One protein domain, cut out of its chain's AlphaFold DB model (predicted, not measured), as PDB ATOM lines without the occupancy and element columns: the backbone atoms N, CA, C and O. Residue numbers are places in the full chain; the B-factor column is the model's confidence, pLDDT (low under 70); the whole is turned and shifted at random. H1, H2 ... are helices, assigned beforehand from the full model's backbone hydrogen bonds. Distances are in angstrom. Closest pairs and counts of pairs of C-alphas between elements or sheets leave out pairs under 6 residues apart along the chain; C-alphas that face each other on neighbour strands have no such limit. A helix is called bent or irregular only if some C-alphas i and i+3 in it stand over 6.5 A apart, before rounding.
ATOM      1  N   ALA A   4     159.600 174.841 159.344       77.38
ATOM      2  CA  ALA A   4     159.047 175.494 158.159       77.38
ATOM      3  C   ALA A   4     157.895 174.705 157.504       77.38
ATOM      4  O   ALA A   4     156.936 175.297 157.011       77.38
ATOM      5  N   LYS A   5     157.951 173.363 157.518       80.50
ATOM      6  CA  LYS A   5     156.883 172.509 156.964       80.50
ATOM      7  C   LYS A   5     155.646 172.496 157.871       80.50
ATOM      8  O   LYS A   5     154.535 172.433 157.357       80.50
ATOM      9  N   ARG A   6     155.834 172.606 159.193       79.25
ATOM     10  CA  ARG A   6     154.741 172.703 160.180       79.25
ATOM     11  C   ARG A   6     153.992 174.029 160.097       79.25
ATOM     12  O   ARG A   6     152.769 174.022 160.091       79.25
ATOM     13  N   ARG A   7     154.699 175.152 159.936       73.69
ATOM     14  CA  ARG A   7     154.052 176.469 159.788       73.69
ATOM     15  C   ARG A   7     153.090 176.519 158.597       73.69
ATOM     16  O   ARG A   7     151.974 177.011 158.726       73.69
ATOM     17  N   LYS A   8     153.456 175.879 157.479       82.19
ATOM     18  CA  LYS A   8     152.592 175.776 156.291       82.19
ATOM     19  C   LYS A   8     151.298 174.977 156.506       82.19
ATOM     20  O   LYS A   8     150.394 175.112 155.690       82.19
ATOM     21  N   GLN A   9     151.187 174.159 157.558       86.00
ATOM     22  CA  GLN A   9     149.970 173.378 157.816       86.00
ATOM     23  C   GLN A   9     148.821 174.218 158.389       86.00
ATOM     24  O   GLN A   9     147.665 173.848 158.201       86.00
ATOM     25  N   PHE A  10     149.108 175.353 159.041       90.00
ATOM     26  CA  PHE A  10     148.095 176.161 159.732       90.00
ATOM     27  C   PHE A  10     148.206 177.656 159.371       90.00
ATOM     28  O   PHE A  10     148.486 178.483 160.242       90.00
ATOM     29  N   PRO A  11     147.958 178.043 158.103       86.50
ATOM     30  CA  PRO A  11     148.180 179.415 157.623       86.50
ATOM     31  C   PRO A  11     147.310 180.459 158.340       86.50
ATOM     32  O   PRO A  11     147.734 181.594 158.570       86.50
ATOM     33  N   VAL A  12     146.099 180.065 158.745       86.25
ATOM     34  CA  VAL A  12     145.197 180.920 159.530       86.25
ATOM     35  C   VAL A  12     145.790 181.196 160.913       86.25
ATOM     36  O   VAL A  12     145.851 182.349 161.333       86.25
ATOM     37  N   TYR A  13     146.301 180.167 161.598       88.81
ATOM     38  CA  TYR A  13     146.909 180.329 162.920       88.81
ATOM     39  C   TYR A  13     148.204 181.141 162.863       88.81
ATOM     40  O   TYR A  13     148.416 182.018 163.694       88.81
ATOM     41  N   GLU A  14     149.034 180.932 161.838       88.19
ATOM     42  CA  GLU A  14     150.237 181.743 161.633       88.19
ATOM     43  C   GLU A  14     149.895 183.227 161.438       88.19
ATOM     44  O   GLU A  14     150.598 184.098 161.950       88.19
ATOM     45  N   THR A  15     148.793 183.521 160.743       85.94
ATOM     46  CA  THR A  15     148.293 184.891 160.580       85.94
ATOM     47  C   THR A  15     147.854 185.483 161.918       85.94
ATOM     48  O   THR A  15     148.235 186.611 162.228       85.94
ATOM     49  N   LEU A  16     147.141 184.716 162.750       83.31
ATOM     50  CA  LEU A  16     146.752 185.140 164.101       83.31
ATOM     51  C   LEU A  16     147.966 185.386 165.006       83.31
ATOM     52  O   LEU A  16     147.997 186.371 165.738       83.31
ATOM     53  N   LEU A  17     149.017 184.566 164.907       87.25
ATOM     54  CA  LEU A  17     150.252 184.770 165.671       87.25
ATOM     55  C   LEU A  17     150.976 186.079 165.317       87.25
ATOM     56  O   LEU A  17     151.785 186.562 166.108       87.25
ATOM     57  N   ARG A  18     150.693 186.698 164.161       87.44
ATOM     58  CA  ARG A  18     151.253 188.019 163.813       87.44
ATOM     59  C   ARG A  18     150.708 189.150 164.681       87.44
ATOM     60  O   ARG A  18     151.310 190.220 164.670       87.44
ATOM     61  N   LEU A  19     149.617 188.915 165.415       82.06
ATOM     62  CA  LEU A  19     149.068 189.860 166.389       82.06
ATOM     63  C   LEU A  19     149.951 189.985 167.641       82.06
ATOM     64  O   LEU A  19     149.891 191.008 168.318       82.06
ATOM     65  N   TYR A  20     150.794 188.988 167.933       83.62
ATOM     66  CA  TYR A  20     151.741 189.065 169.044       83.62
ATOM     67  C   TYR A  20     152.940 189.967 168.721       83.62
ATOM     68  O   TYR A  20     153.381 190.035 167.562       83.62
ATOM     69  N   PRO A  21     153.550 190.587 169.751       82.75
ATOM     70  CA  PRO A  21     154.827 191.271 169.614       82.75
ATOM     71  C   PRO A  21     155.877 190.395 168.924       82.75
ATOM     72  O   PRO A  21     155.926 189.173 169.088       82.75
ATOM     73  N   LYS A  22     156.742 191.025 168.120       86.81
ATOM     74  CA  LYS A  22     157.765 190.309 167.343       86.81
ATOM     75  C   LYS A  22     158.708 189.501 168.244       86.81
ATOM     76  O   LYS A  22     159.036 188.384 167.858       86.81
ATOM     77  N   SER A  23     159.082 190.043 169.405       84.50
ATOM     78  CA  SER A  23     159.917 189.386 170.422       84.50
ATOM     79  C   SER A  23     159.274 188.100 170.942       84.50
ATOM     80  O   SER A  23     159.857 187.026 170.815       84.50
ATOM     81  N   PHE A  24     158.027 188.188 171.408       86.56
ATOM     82  CA  PHE A  24     157.279 187.040 171.919       86.56
ATOM     83  C   PHE A  24     157.135 185.942 170.859       86.56
ATOM     84  O   PHE A  24     157.410 184.771 171.096       86.56
ATOM     85  N   ARG A  25     156.769 186.322 169.630       92.88
ATOM     86  CA  ARG A  25     156.635 185.369 168.522       92.88
ATOM     87  C   ARG A  25     157.962 184.717 168.129       92.88
ATOM     88  O   ARG A  25     157.937 183.561 167.715       92.88
ATOM     89  N   SER A  26     159.090 185.429 168.194       90.50
ATOM     90  CA  SER A  26     160.395 184.823 167.896       90.50
ATOM     91  C   SER A  26     160.813 183.787 168.934       90.50
ATOM     92  O   SER A  26     161.503 182.841 168.575       90.50
ATOM     93  N   GLU A  27     160.378 183.952 170.181       91.88
ATOM     94  CA  GLU A  27     160.738 183.072 171.291       91.88
ATOM     95  C   GLU A  27     159.780 181.875 171.414       91.88
ATOM     96  O   GLU A  27     160.220 180.729 171.466       91.88
ATOM     97  N   TYR A  28     158.466 182.120 171.360       92.50
ATOM     98  CA  TYR A  28     157.440 181.114 171.664       92.50
ATOM     99  C   TYR A  28     156.630 180.641 170.449       92.50
ATOM    100  O   TYR A  28     155.928 179.630 170.522       92.50
ATOM    101  N   GLY A  29     156.713 181.328 169.306       90.88
ATOM    102  CA  GLY A  29     155.820 181.085 168.165       90.88
ATOM    103  C   GLY A  29     155.882 179.660 167.607       90.88
ATOM    104  O   GLY A  29     154.847 179.099 167.255       90.88
ATOM    105  N   ASP A  30     157.067 179.045 167.561       92.12
ATOM    106  CA  ASP A  30     157.208 177.660 167.089       92.12
ATOM    107  C   ASP A  30     156.598 176.642 168.058       92.12
ATOM    108  O   ASP A  30     155.967 175.683 167.610       92.12
ATOM    109  N   GLN A  31     156.727 176.874 169.367       92.44
ATOM    110  CA  GLN A  31     156.137 176.014 170.394       92.44
ATOM    111  C   GLN A  31     154.608 176.079 170.335       92.44
ATOM    112  O   GLN A  31     153.951 175.045 170.340       92.44
ATOM    113  N   MET A  32     154.033 177.275 170.167       92.25
ATOM    114  CA  MET A  32     152.581 177.455 170.042       92.25
ATOM    115  C   MET A  32     151.995 176.713 168.832       92.25
ATOM    116  O   MET A  32     150.967 176.043 168.945       92.25
ATOM    117  N   VAL A  33     152.653 176.805 167.668       93.75
ATOM    118  CA  VAL A  33     152.231 176.079 166.457       93.75
ATOM    119  C   VAL A  33     152.327 174.572 166.666       93.75
ATOM    120  O   VAL A  33     151.445 173.842 166.217       93.75
ATOM    121  N   GLN A  34     153.380 174.106 167.337       91.38
ATOM    122  CA  GLN A  34     153.545 172.691 167.636       91.38
ATOM    123  C   GLN A  34     152.438 172.180 168.562       91.38
ATOM    124  O   GLN A  34     151.771 171.218 168.202       91.38
ATOM    125  N   THR A  35     152.161 172.865 169.673       92.44
ATOM    126  CA  THR A  35     151.087 172.478 170.601       92.44
ATOM    127  C   THR A  35     149.729 172.411 169.905       92.44
ATOM    128  O   THR A  35     148.964 171.473 170.124       92.44
ATOM    129  N   LEU A  36     149.418 173.367 169.021       92.88
ATOM    130  CA  LEU A  36     148.182 173.317 168.234       92.88
ATOM    131  C   LEU A  36     148.147 172.115 167.286       92.88
ATOM    132  O   LEU A  36     147.107 171.469 167.150       92.88
ATOM    133  N   ALA A  37     149.265 171.827 166.618       93.25
ATOM    134  CA  ALA A  37     149.372 170.691 165.715       93.25
ATOM    135  C   ALA A  37     149.140 169.372 166.455       93.25
ATOM    136  O   ALA A  37     148.381 168.539 165.969       93.25
ATOM    137  N   ASP A  38     149.747 169.221 167.631       92.94
ATOM    138  CA  ASP A  38     149.632 168.024 168.460       92.94
ATOM    139  C   ASP A  38     148.171 167.838 168.916       92.94
ATOM    140  O   ASP A  38     147.563 166.818 168.602       92.94
ATOM    141  N   MET A  39     147.526 168.882 169.463       89.44
ATOM    142  CA  MET A  39     146.097 168.832 169.833       89.44
ATOM    143  C   MET A  39     145.177 168.460 168.656       89.44
ATOM    144  O   MET A  39     144.225 167.694 168.815       89.44
ATOM    145  N   LEU A  40     145.427 169.014 167.464       93.00
ATOM    146  CA  LEU A  40     144.604 168.745 166.279       93.00
ATOM    147  C   LEU A  40     144.848 167.361 165.671       93.00
ATOM    148  O   LEU A  40     143.950 166.866 164.986       93.00
ATOM    149  N   ASN A  41     146.033 166.777 165.866       92.50
ATOM    150  CA  ASN A  41     146.384 165.442 165.378       92.50
ATOM    151  C   ASN A  41     145.877 164.340 166.314       92.50
ATOM    152  O   ASN A  41     145.441 163.302 165.825       92.50
ATOM    153  N   ASP A  42     145.872 164.591 167.624       91.19
ATOM    154  CA  ASP A  42     145.363 163.656 168.639       91.19
ATOM    155  C   ASP A  42     143.831 163.509 168.595       91.19
ATOM    156  O   ASP A  42     143.252 162.603 169.193       91.19
ATOM    157  N   THR A  43     143.158 164.394 167.862       89.81
ATOM    158  CA  THR A  43     141.701 164.465 167.784       89.81
ATOM    159  C   THR A  43     141.174 163.831 166.493       89.81
ATOM    160  O   THR A  43     141.434 164.326 165.392       89.81
ATOM    161  N   HIS A  44     140.356 162.778 166.608       89.88
ATOM    162  CA  HIS A  44     139.774 162.083 165.449       89.88
ATOM    163  C   HIS A  44     138.416 162.649 164.988       89.88
ATOM    164  O   HIS A  44     138.071 162.511 163.811       89.88
ATOM    165  N   ASP A  45     137.652 163.320 165.861       91.06
ATOM    166  CA  ASP A  45     136.341 163.886 165.511       91.06
ATOM    167  C   ASP A  45     136.451 165.315 164.941       91.06
ATOM    168  O   ASP A  45     137.145 166.194 165.457       91.06
ATOM    169  N   LYS A  46     135.689 165.595 163.877       88.00
ATOM    170  CA  LYS A  46     135.564 166.933 163.281       88.00
ATOM    171  C   LYS A  46     134.998 167.952 164.272       88.00
ATOM    172  O   LYS A  46     135.376 169.122 164.209       88.00
ATOM    173  N   ARG A  47     134.102 167.534 165.172       78.75
ATOM    174  CA  ARG A  47     133.492 168.436 166.166       78.75
ATOM    175  C   ARG A  47     134.490 168.858 167.235       78.75
ATOM    176  O   ARG A  47     134.571 170.038 167.561       78.75
ATOM    177  N   GLU A  48     135.289 167.921 167.718       76.56
ATOM    178  CA  GLU A  48     136.360 168.196 168.676       76.56
ATOM    179  C   GLU A  48     137.430 169.114 168.061       76.56
ATOM    180  O   GLU A  48     137.843 170.088 168.689       76.56
ATOM    181  N   ARG A  49     137.789 168.913 166.783       88.62
ATOM    182  CA  ARG A  49     138.689 169.834 166.060       88.62
ATOM    183  C   ARG A  49     138.118 171.249 165.974       88.62
ATOM    184  O   ARG A  49     138.855 172.216 166.159       88.62
ATOM    185  N   ALA A  50     136.815 171.390 165.724       83.38
ATOM    186  CA  ALA A  50     136.151 172.693 165.745       83.38
ATOM    187  C   ALA A  50     136.176 173.329 167.148       83.38
ATOM    188  O   ALA A  50     136.414 174.531 167.267       83.38
ATOM    189  N   ALA A  51     136.004 172.534 168.208       78.62
ATOM    190  CA  ALA A  51     136.106 173.005 169.589       78.62
ATOM    191  C   ALA A  51     137.521 173.508 169.933       78.62
ATOM    192  O   ALA A  51     137.653 174.558 170.562       78.62
ATOM    193  N   ILE A  52     138.576 172.827 169.466       84.00
ATOM    194  CA  ILE A  52     139.971 173.282 169.620       84.00
ATOM    195  C   ILE A  52     140.171 174.638 168.937       84.00
ATOM    196  O   ILE A  52     140.706 175.563 169.548       84.00
ATOM    197  N   TRP A  53     139.694 174.797 167.699       87.44
ATOM    198  CA  TRP A  53     139.787 176.077 166.988       87.44
ATOM    199  C   TRP A  53     139.031 177.204 167.691       87.44
ATOM    200  O   TRP A  53     139.558 178.309 167.792       87.44
ATOM    201  N   LEU A  54     137.832 176.933 168.212       80.25
ATOM    202  CA  LEU A  54     137.062 177.908 168.989       80.25
ATOM    203  C   LEU A  54     137.790 178.324 170.269       80.25
ATOM    204  O   LEU A  54     137.815 179.508 170.602       80.25
ATOM    205  N   ARG A  55     138.412 177.366 170.964       80.69
ATOM    206  CA  ARG A  55     139.213 177.639 172.159       80.69
ATOM    207  C   ARG A  55     140.400 178.542 171.836       80.69
ATOM    208  O   ARG A  55     140.555 179.585 172.460       80.69
ATOM    209  N   VAL A  56     141.183 178.185 170.820       82.88
ATOM    210  CA  VAL A  56     142.350 178.960 170.378       82.88
ATOM    211  C   VAL A  56     141.945 180.365 169.935       82.88
ATOM    212  O   VAL A  56     142.575 181.338 170.336       82.88
ATOM    213  N   ALA A  57     140.874 180.489 169.148       79.12
ATOM    214  CA  ALA A  57     140.357 181.782 168.706       79.12
ATOM    215  C   ALA A  57     139.895 182.662 169.880       79.12
ATOM    216  O   ALA A  57     140.004 183.883 169.801       79.12
ATOM    217  N   GLY A  58     139.408 182.052 170.963       73.12
ATOM    218  CA  GLY A  58     139.001 182.746 172.182       73.12
ATOM    219  C   GLY A  58     140.145 183.164 173.097       73.12
ATOM    220  O   GLY A  58     140.105 184.249 173.670       73.12
ATOM    221  N   GLU A  59     141.157 182.310 173.255       78.44
ATOM    222  CA  GLU A  59     142.298 182.567 174.143       78.44
ATOM    223  C   GLU A  59     143.272 183.591 173.540       78.44
ATOM    224  O   GLU A  59     143.831 184.412 174.265       78.44
ATOM    225  N   LEU A  60     143.430 183.599 172.213       80.81
ATOM    226  CA  LEU A  60     144.458 184.383 171.522       80.81
ATOM    227  C   LEU A  60     144.332 185.913 171.693       80.81
ATOM    228  O   LEU A  60     145.349 186.557 171.941       80.81
ATOM    229  N   PRO A  61     143.141 186.539 171.610       74.75
ATOM    230  CA  PRO A  61     143.004 187.974 171.869       74.75
ATOM    231  C   PRO A  61     143.362 188.353 173.312       74.75
ATOM    232  O   PRO A  61     143.966 189.399 173.547       74.75
ATOM    233  N   LEU A  62     143.016 187.492 174.275       73.81
ATOM    234  CA  LEU A  62     143.233 187.736 175.701       73.81
ATOM    235  C   LEU A  62     144.719 187.677 176.063       73.81
ATOM    236  O   LEU A  62     145.217 188.557 176.763       73.81
ATOM    237  N   SER A  63     145.444 186.684 175.547       77.25
ATOM    238  CA  SER A  63     146.890 186.568 175.755       77.25
ATOM    239  C   SER A  63     147.671 187.685 175.058       77.25
ATOM    240  O   SER A  63     148.626 188.198 175.634       77.25
ATOM    241  N   VAL A  64     147.245 188.133 173.868       78.19
ATOM    242  CA  VAL A  64     147.843 189.310 173.208       78.19
ATOM    243  C   VAL A  64     147.649 190.569 174.055       78.19
ATOM    244  O   VAL A  64     148.602 191.319 174.247       78.19
ATOM    245  N   MET A  65     146.448 190.806 174.594       73.69
ATOM    246  CA  MET A  65     146.189 191.958 175.470       73.69
ATOM    247  C   MET A  65     147.050 191.932 176.734       73.69
ATOM    248  O   MET A  65     147.593 192.968 177.118       73.69
ATOM    249  N   HIS A  66     147.197 190.759 177.353       77.50
ATOM    250  CA  HIS A  66     148.035 190.587 178.536       77.50
ATOM    251  C   HIS A  66     149.501 190.930 178.242       77.50
ATOM    252  O   HIS A  66     150.104 191.723 178.963       77.50
ATOM    253  N   GLU A  67     150.034 190.410 177.135       75.06
ATOM    254  CA  GLU A  67     151.425 190.621 176.729       75.06
ATOM    255  C   GLU A  67     151.702 192.062 176.272       75.06
ATOM    256  O   GLU A  67     152.771 192.623 176.508       75.06
ATOM    257  N   VAL A  68     150.737 192.711 175.619       73.31
ATOM    258  CA  VAL A  68     150.859 194.133 175.269       73.31
ATOM    259  C   VAL A  68     150.807 195.001 176.531       73.31
ATOM    260  O   VAL A  68     151.586 195.946 176.648       73.31
ATOM    261  N   GLY A  69     149.940 194.672 177.492       72.56
ATOM    262  CA  GLY A  69     149.835 195.380 178.768       72.56
ATOM    263  C   GLY A  69     151.099 195.272 179.624       72.56
ATOM    264  O   GLY A  69     151.588 196.289 180.118       72.56
ATOM    265  N   SER A  70     151.669 194.069 179.751       75.38
ATOM    266  CA  SER A  70     152.901 193.827 180.514       75.38
ATOM    267  C   SER A  70     154.106 194.562 179.911       75.38
ATOM    268  O   SER A  70     154.874 195.193 180.638       75.38
ATOM    269  N   ASN A  71     154.225 194.582 178.578       70.06
ATOM    270  CA  ASN A  71     155.307 195.284 177.881       70.06
ATOM    271  C   ASN A  71     155.181 196.819 177.932       70.06
ATOM    272  O   ASN A  71     156.192 197.524 177.909       70.06
ATOM    273  N   LEU A  72     153.963 197.366 178.031       67.88
ATOM    274  CA  LEU A  72     153.739 198.813 178.168       67.88
ATOM    275  C   LEU A  72     154.122 199.350 179.556       67.88
ATOM    276  O   LEU A  72     154.563 200.501 179.657       67.88
ATOM    277  N   GLY A  73     153.994 198.527 180.603       59.94
ATOM    278  CA  GLY A  73     154.300 198.900 181.988       59.94
ATOM    279  C   GLY A  73     155.791 199.104 182.287       59.94
ATOM    280  O   GLY A  73     156.124 199.868 183.186       59.94
ATOM    281  N   LEU A  88     146.694 206.579 166.469       65.19
ATOM    282  CA  LEU A  88     145.409 206.259 165.827       65.19
ATOM    283  C   LEU A  88     145.349 204.791 165.371       65.19
ATOM    284  O   LEU A  88     144.343 204.117 165.581       65.19
ATOM    285  N   LEU A  89     146.455 204.269 164.829       67.62
ATOM    286  CA  LEU A  89     146.596 202.847 164.494       67.62
ATOM    287  C   LEU A  89     146.511 201.951 165.739       67.62
ATOM    288  O   LEU A  89     145.810 200.943 165.712       67.62
ATOM    289  N   PHE A  90     147.167 202.331 166.840       71.00
ATOM    290  CA  PHE A  90     147.074 201.591 168.105       71.00
ATOM    291  C   PHE A  90     145.656 201.606 168.689       71.00
ATOM    292  O   PHE A  90     145.158 200.556 169.093       71.00
ATOM    293  N   GLY A  91     144.980 202.760 168.679       74.12
ATOM    294  CA  GLY A  91     143.590 202.873 169.127       74.12
ATOM    295  C   GLY A  91     142.639 201.990 168.315       74.12
ATOM    296  O   GLY A  91     141.810 201.289 168.890       74.12
ATOM    297  N   GLY A  92     142.815 201.946 166.989       75.56
ATOM    298  CA  GLY A  92     142.034 201.075 166.108       75.56
ATOM    299  C   GLY A  92     142.223 199.585 166.407       75.56
ATOM    300  O   GLY A  92     141.243 198.847 166.483       75.56
ATOM    301  N   VAL A  93     143.461 199.139 166.646       77.25
ATOM    302  CA  VAL A  93     143.748 197.735 166.998       77.25
ATOM    303  C   VAL A  93     143.115 197.356 168.337       77.25
ATOM    304  O   VAL A  93     142.515 196.287 168.442       77.25
ATOM    305  N   ILE A  94     143.194 198.234 169.341       75.88
ATOM    306  CA  ILE A  94     142.571 198.002 170.651       75.88
ATOM    307  C   ILE A  94     141.048 197.915 170.512       75.88
ATOM    308  O   ILE A  94     140.446 196.996 171.058       75.88
ATOM    309  N   LEU A  95     140.425 198.816 169.747       75.44
ATOM    310  CA  LEU A  95     138.977 198.808 169.531       75.44
ATOM    311  C   LEU A  95     138.512 197.524 168.832       75.44
ATOM    312  O   LEU A  95     137.546 196.904 169.270       75.44
ATOM    313  N   VAL A  96     139.213 197.090 167.780       79.25
ATOM    314  CA  VAL A  96     138.903 195.830 167.086       79.25
ATOM    315  C   VAL A  96     139.092 194.640 168.023       79.25
ATOM    316  O   VAL A  96     138.234 193.765 168.064       79.25
ATOM    317  N   ALA A  97     140.162 194.615 168.819       76.25
ATOM    318  CA  ALA A  97     140.380 193.556 169.797       76.25
ATOM    319  C   ALA A  97     139.268 193.528 170.861       76.25
ATOM    320  O   ALA A  97     138.760 192.454 171.173       76.25
ATOM    321  N   LEU A  98     138.818 194.686 171.354       75.88
ATOM    322  CA  LEU A  98     137.688 194.791 172.282       75.88
ATOM    323  C   LEU A  98     136.368 194.344 171.646       75.88
ATOM    324  O   LEU A  98     135.593 193.655 172.301       75.88
ATOM    325  N   LEU A  99     136.118 194.671 170.374       76.00
ATOM    326  CA  LEU A  99     134.934 194.203 169.648       76.00
ATOM    327  C   LEU A  99     134.967 192.688 169.430       76.00
ATOM    328  O   LEU A  99     133.956 192.026 169.644       76.00
ATOM    329  N   VAL A 100     136.120 192.119 169.071       78.19
ATOM    330  CA  VAL A 100     136.292 190.664 168.939       78.19
ATOM    331  C   VAL A 100     136.092 189.978 170.287       78.19
ATOM    332  O   VAL A 100     135.347 189.005 170.362       78.19
ATOM    333  N   VAL A 101     136.679 190.505 171.367       76.06
ATOM    334  CA  VAL A 101     136.475 189.989 172.729       76.06
ATOM    335  C   VAL A 101     135.011 190.132 173.155       76.06
ATOM    336  O   VAL A 101     134.469 189.207 173.754       76.06
ATOM    337  N   GLY A 102     134.339 191.232 172.815       76.44
ATOM    338  CA  GLY A 102     132.925 191.470 173.113       76.44
ATOM    339  C   GLY A 102     132.001 190.495 172.380       76.44
ATOM    340  O   GLY A 102     131.186 189.817 173.001       76.44
ATOM    341  N   VAL A 103     132.180 190.345 171.067       78.25
ATOM    342  CA  VAL A 103     131.421 189.380 170.255       78.25
ATOM    343  C   VAL A 103     131.698 187.954 170.724       78.25
ATOM    344  O   VAL A 103     130.767 187.161 170.853       78.25
ATOM    345  N   PHE A 104     132.951 187.631 171.047       74.50
ATOM    346  CA  PHE A 104     133.310 186.318 171.562       74.50
ATOM    347  C   PHE A 104     132.706 186.064 172.944       74.50
ATOM    348  O   PHE A 104     132.138 185.006 173.161       74.50
ATOM    349  N   THR A 105     132.755 187.014 173.878       72.75
ATOM    350  CA  THR A 105     132.180 186.835 175.225       72.75
ATOM    351  C   THR A 105     130.658 186.692 175.188       72.75
ATOM    352  O   THR A 105     130.122 185.825 175.882       72.75
ATOM    353  N   ILE A 106     129.971 187.459 174.338       76.25
ATOM    354  CA  ILE A 106     128.515 187.364 174.148       76.25
ATOM    355  C   ILE A 106     128.141 186.057 173.425       76.25
ATOM    356  O   ILE A 106     127.287 185.308 173.903       76.25
ATOM    357  N   GLY A 107     128.809 185.736 172.315       73.50
ATOM    358  CA  GLY A 107     128.528 184.547 171.499       73.50
ATOM    359  C   GLY A 107     128.989 183.227 172.126       73.50
ATOM    360  O   GLY A 107     128.436 182.168 171.833       73.50
ATOM    361  N   ARG A 108     129.963 183.267 173.041       73.69
ATOM    362  CA  ARG A 108     130.490 182.082 173.729       73.69
ATOM    363  C   ARG A 108     129.432 181.384 174.565       73.69
ATOM    364  O   ARG A 108     129.475 180.162 174.648       73.69
ATOM    365  N   ARG A 109     128.498 182.116 175.182       70.62
ATOM    366  CA  ARG A 109     127.492 181.506 176.062       70.62
ATOM    367  C   ARG A 109     126.635 180.445 175.347       70.62
ATOM    368  O   ARG A 109     126.702 179.287 175.764       70.62
ATOM    369  N   PRO A 110     125.893 180.772 174.270       75.81
ATOM    370  CA  PRO A 110     125.059 179.785 173.585       75.81
ATOM    371  C   PRO A 110     125.885 178.671 172.929       75.81
ATOM    372  O   PRO A 110     125.483 177.509 172.958       75.81
ATOM    373  N   VAL A 111     127.071 178.990 172.394       75.62
ATOM    374  CA  VAL A 111     127.954 177.996 171.759       75.62
ATOM    375  C   VAL A 111     128.471 176.978 172.778       75.62
ATOM    376  O   VAL A 111     128.425 175.776 172.525       75.62
ATOM    377  N   MET A 112     128.923 177.439 173.947       72.56
ATOM    378  CA  MET A 112     129.438 176.567 175.006       72.56
ATOM    379  C   MET A 112     128.332 175.741 175.663       72.56
ATOM    380  O   MET A 112     128.578 174.588 176.008       72.56
ATOM    381  N   GLN A 113     127.119 176.284 175.799       71.94
ATOM    382  CA  GLN A 113     125.956 175.505 176.237       71.94
ATOM    383  C   GLN A 113     125.641 174.379 175.247       71.94
ATOM    384  O   GLN A 113     125.622 173.218 175.646       71.94
ATOM    385  N   GLY A 114     125.512 174.693 173.954       74.69
ATOM    386  CA  GLY A 114     125.218 173.688 172.930       74.69
ATOM    387  C   GLY A 114     126.307 172.615 172.799       74.69
ATOM    388  O   GLY A 114     126.003 171.425 172.713       74.69
ATOM    389  N   ALA A 115     127.585 173.009 172.836       74.69
ATOM    390  CA  ALA A 115     128.702 172.064 172.842       74.69
ATOM    391  C   ALA A 115     128.711 171.202 174.116       74.69
ATOM    392  O   ALA A 115     128.937 169.993 174.048       74.69
ATOM    393  N   GLY A 116     128.417 171.810 175.266       74.44
ATOM    394  CA  GLY A 116     128.320 171.138 176.555       74.44
ATOM    395  C   GLY A 116     127.233 170.066 176.596       74.44
ATOM    396  O   GLY A 116     127.512 168.922 176.962       74.44
ATOM    397  N   ASP A 117     126.020 170.397 176.154       73.81
ATOM    398  CA  ASP A 117     124.900 169.453 176.045       73.81
ATOM    399  C   ASP A 117     125.229 168.275 175.120       73.81
ATOM    400  O   ASP A 117     124.906 167.116 175.414       73.81
ATOM    401  N   LEU A 118     125.901 168.562 174.003       75.06
ATOM    402  CA  LEU A 118     126.249 167.561 173.005       75.06
ATOM    403  C   LEU A 118     127.329 166.593 173.503       75.06
ATOM    404  O   LEU A 118     127.195 165.383 173.309       75.06
TER     405      LEU A 118
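This is residues 4 to 73 and 88 to 118 of the 284 residues of an uncharacterized protein of Candidatus Saccharibacteria bacterium (UniProt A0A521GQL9). Three long helices, H3, H4 and H5, lie in a row as a loose zigzag layer, each running opposite ways to the one before, with the bent H4 in the middle and the longest, H5, crossing it on the side away from H3. The short H2 packs on H3 and lies near H4a, while the tiny H1 sits on H3 at the edge of the layer. The printed part has 101 residues with five named helices, in the order H1, H2, H3, H4, H5, and no named strand; the class is all helix. It is only just compact, close to loose, with a radius of gyration of the C-alphas of 15.1 A, and only just flat, spanning 42 by 36 by 20 A.

H5, residues 88 to 118, measures 43.8 A from C-alpha 88 at (145.409, 206.259, 165.827) to C-alpha 118 at (126.249, 167.561, 173.005). It has a kink of 41 degrees near residue 108 and is neither bent nor irregular, but only just: C-alphas 107 and 110 are 6.2 A apart. By its hydrogen bonds H4, residues 46 to 73, was assigned as one helix, but it is bent, with C-alphas 58 and 61 6.6 A apart; its arms are H4a, residues 46 to 58, 18.5 A, and H4b, residues 61 to 73, 18.7 A, at a shallow tilt of 24 degrees. H3, residues 22 to 41, measures 27.4 A and is irregular, with C-alphas 27 and 30 7.7 A apart and a kink of 54 degrees near residue 29. H2 is residues 11 to 17, and H1 is residues 4 to 7, from C-alpha 4 at (159.047, 175.494, 158.159).

H5 touches H4b, closest at the C-alphas of Pro 61 and Ala 97, 6.5 A, at a steep tilt of 38 degrees, only just past shallow, opposite ways. H5 and H4a are close but not clearly touching, with the C-alphas of Gly 58 and Phe 104 closest at 6.7 A. H3, the hub, only just touches H4a, with 3 pairs of C-alphas within 8 A, the closest Leu 40 and Arg 49 at 6.0 A; they form a helical hairpin at a shallow tilt of 19 degrees. H2 and H3 form another, closest at the C-alphas of Leu 17 and Arg 25, 7.0 A, at a steep tilt of 44 degrees. H1 touches H3, closest at the C-alphas of Arg 7 and Val 33, 6.9 A. H3 and H5 are apart. Helix packing is only just mostly crossed, meaning most touching pairs with a tilt are not shallow. Every O i to N i+4 pair is within hydrogen-bond range in H2, H4a and H4b, against 14 of 16 in H3 and 24 of 27 in H5; H1 is too short for such a pair.

The C-alphas farthest apart, those of His 44 and Leu 88, are 44.5 A apart. Residues 74 to 87 are not printed, and C-alphas 73 and 88 are 19.9 A apart across the cut. The links printed whole are tight. The mean pLDDT of the printed part is 81.0, with residues 72 to 73 and 88 to 89 under 70.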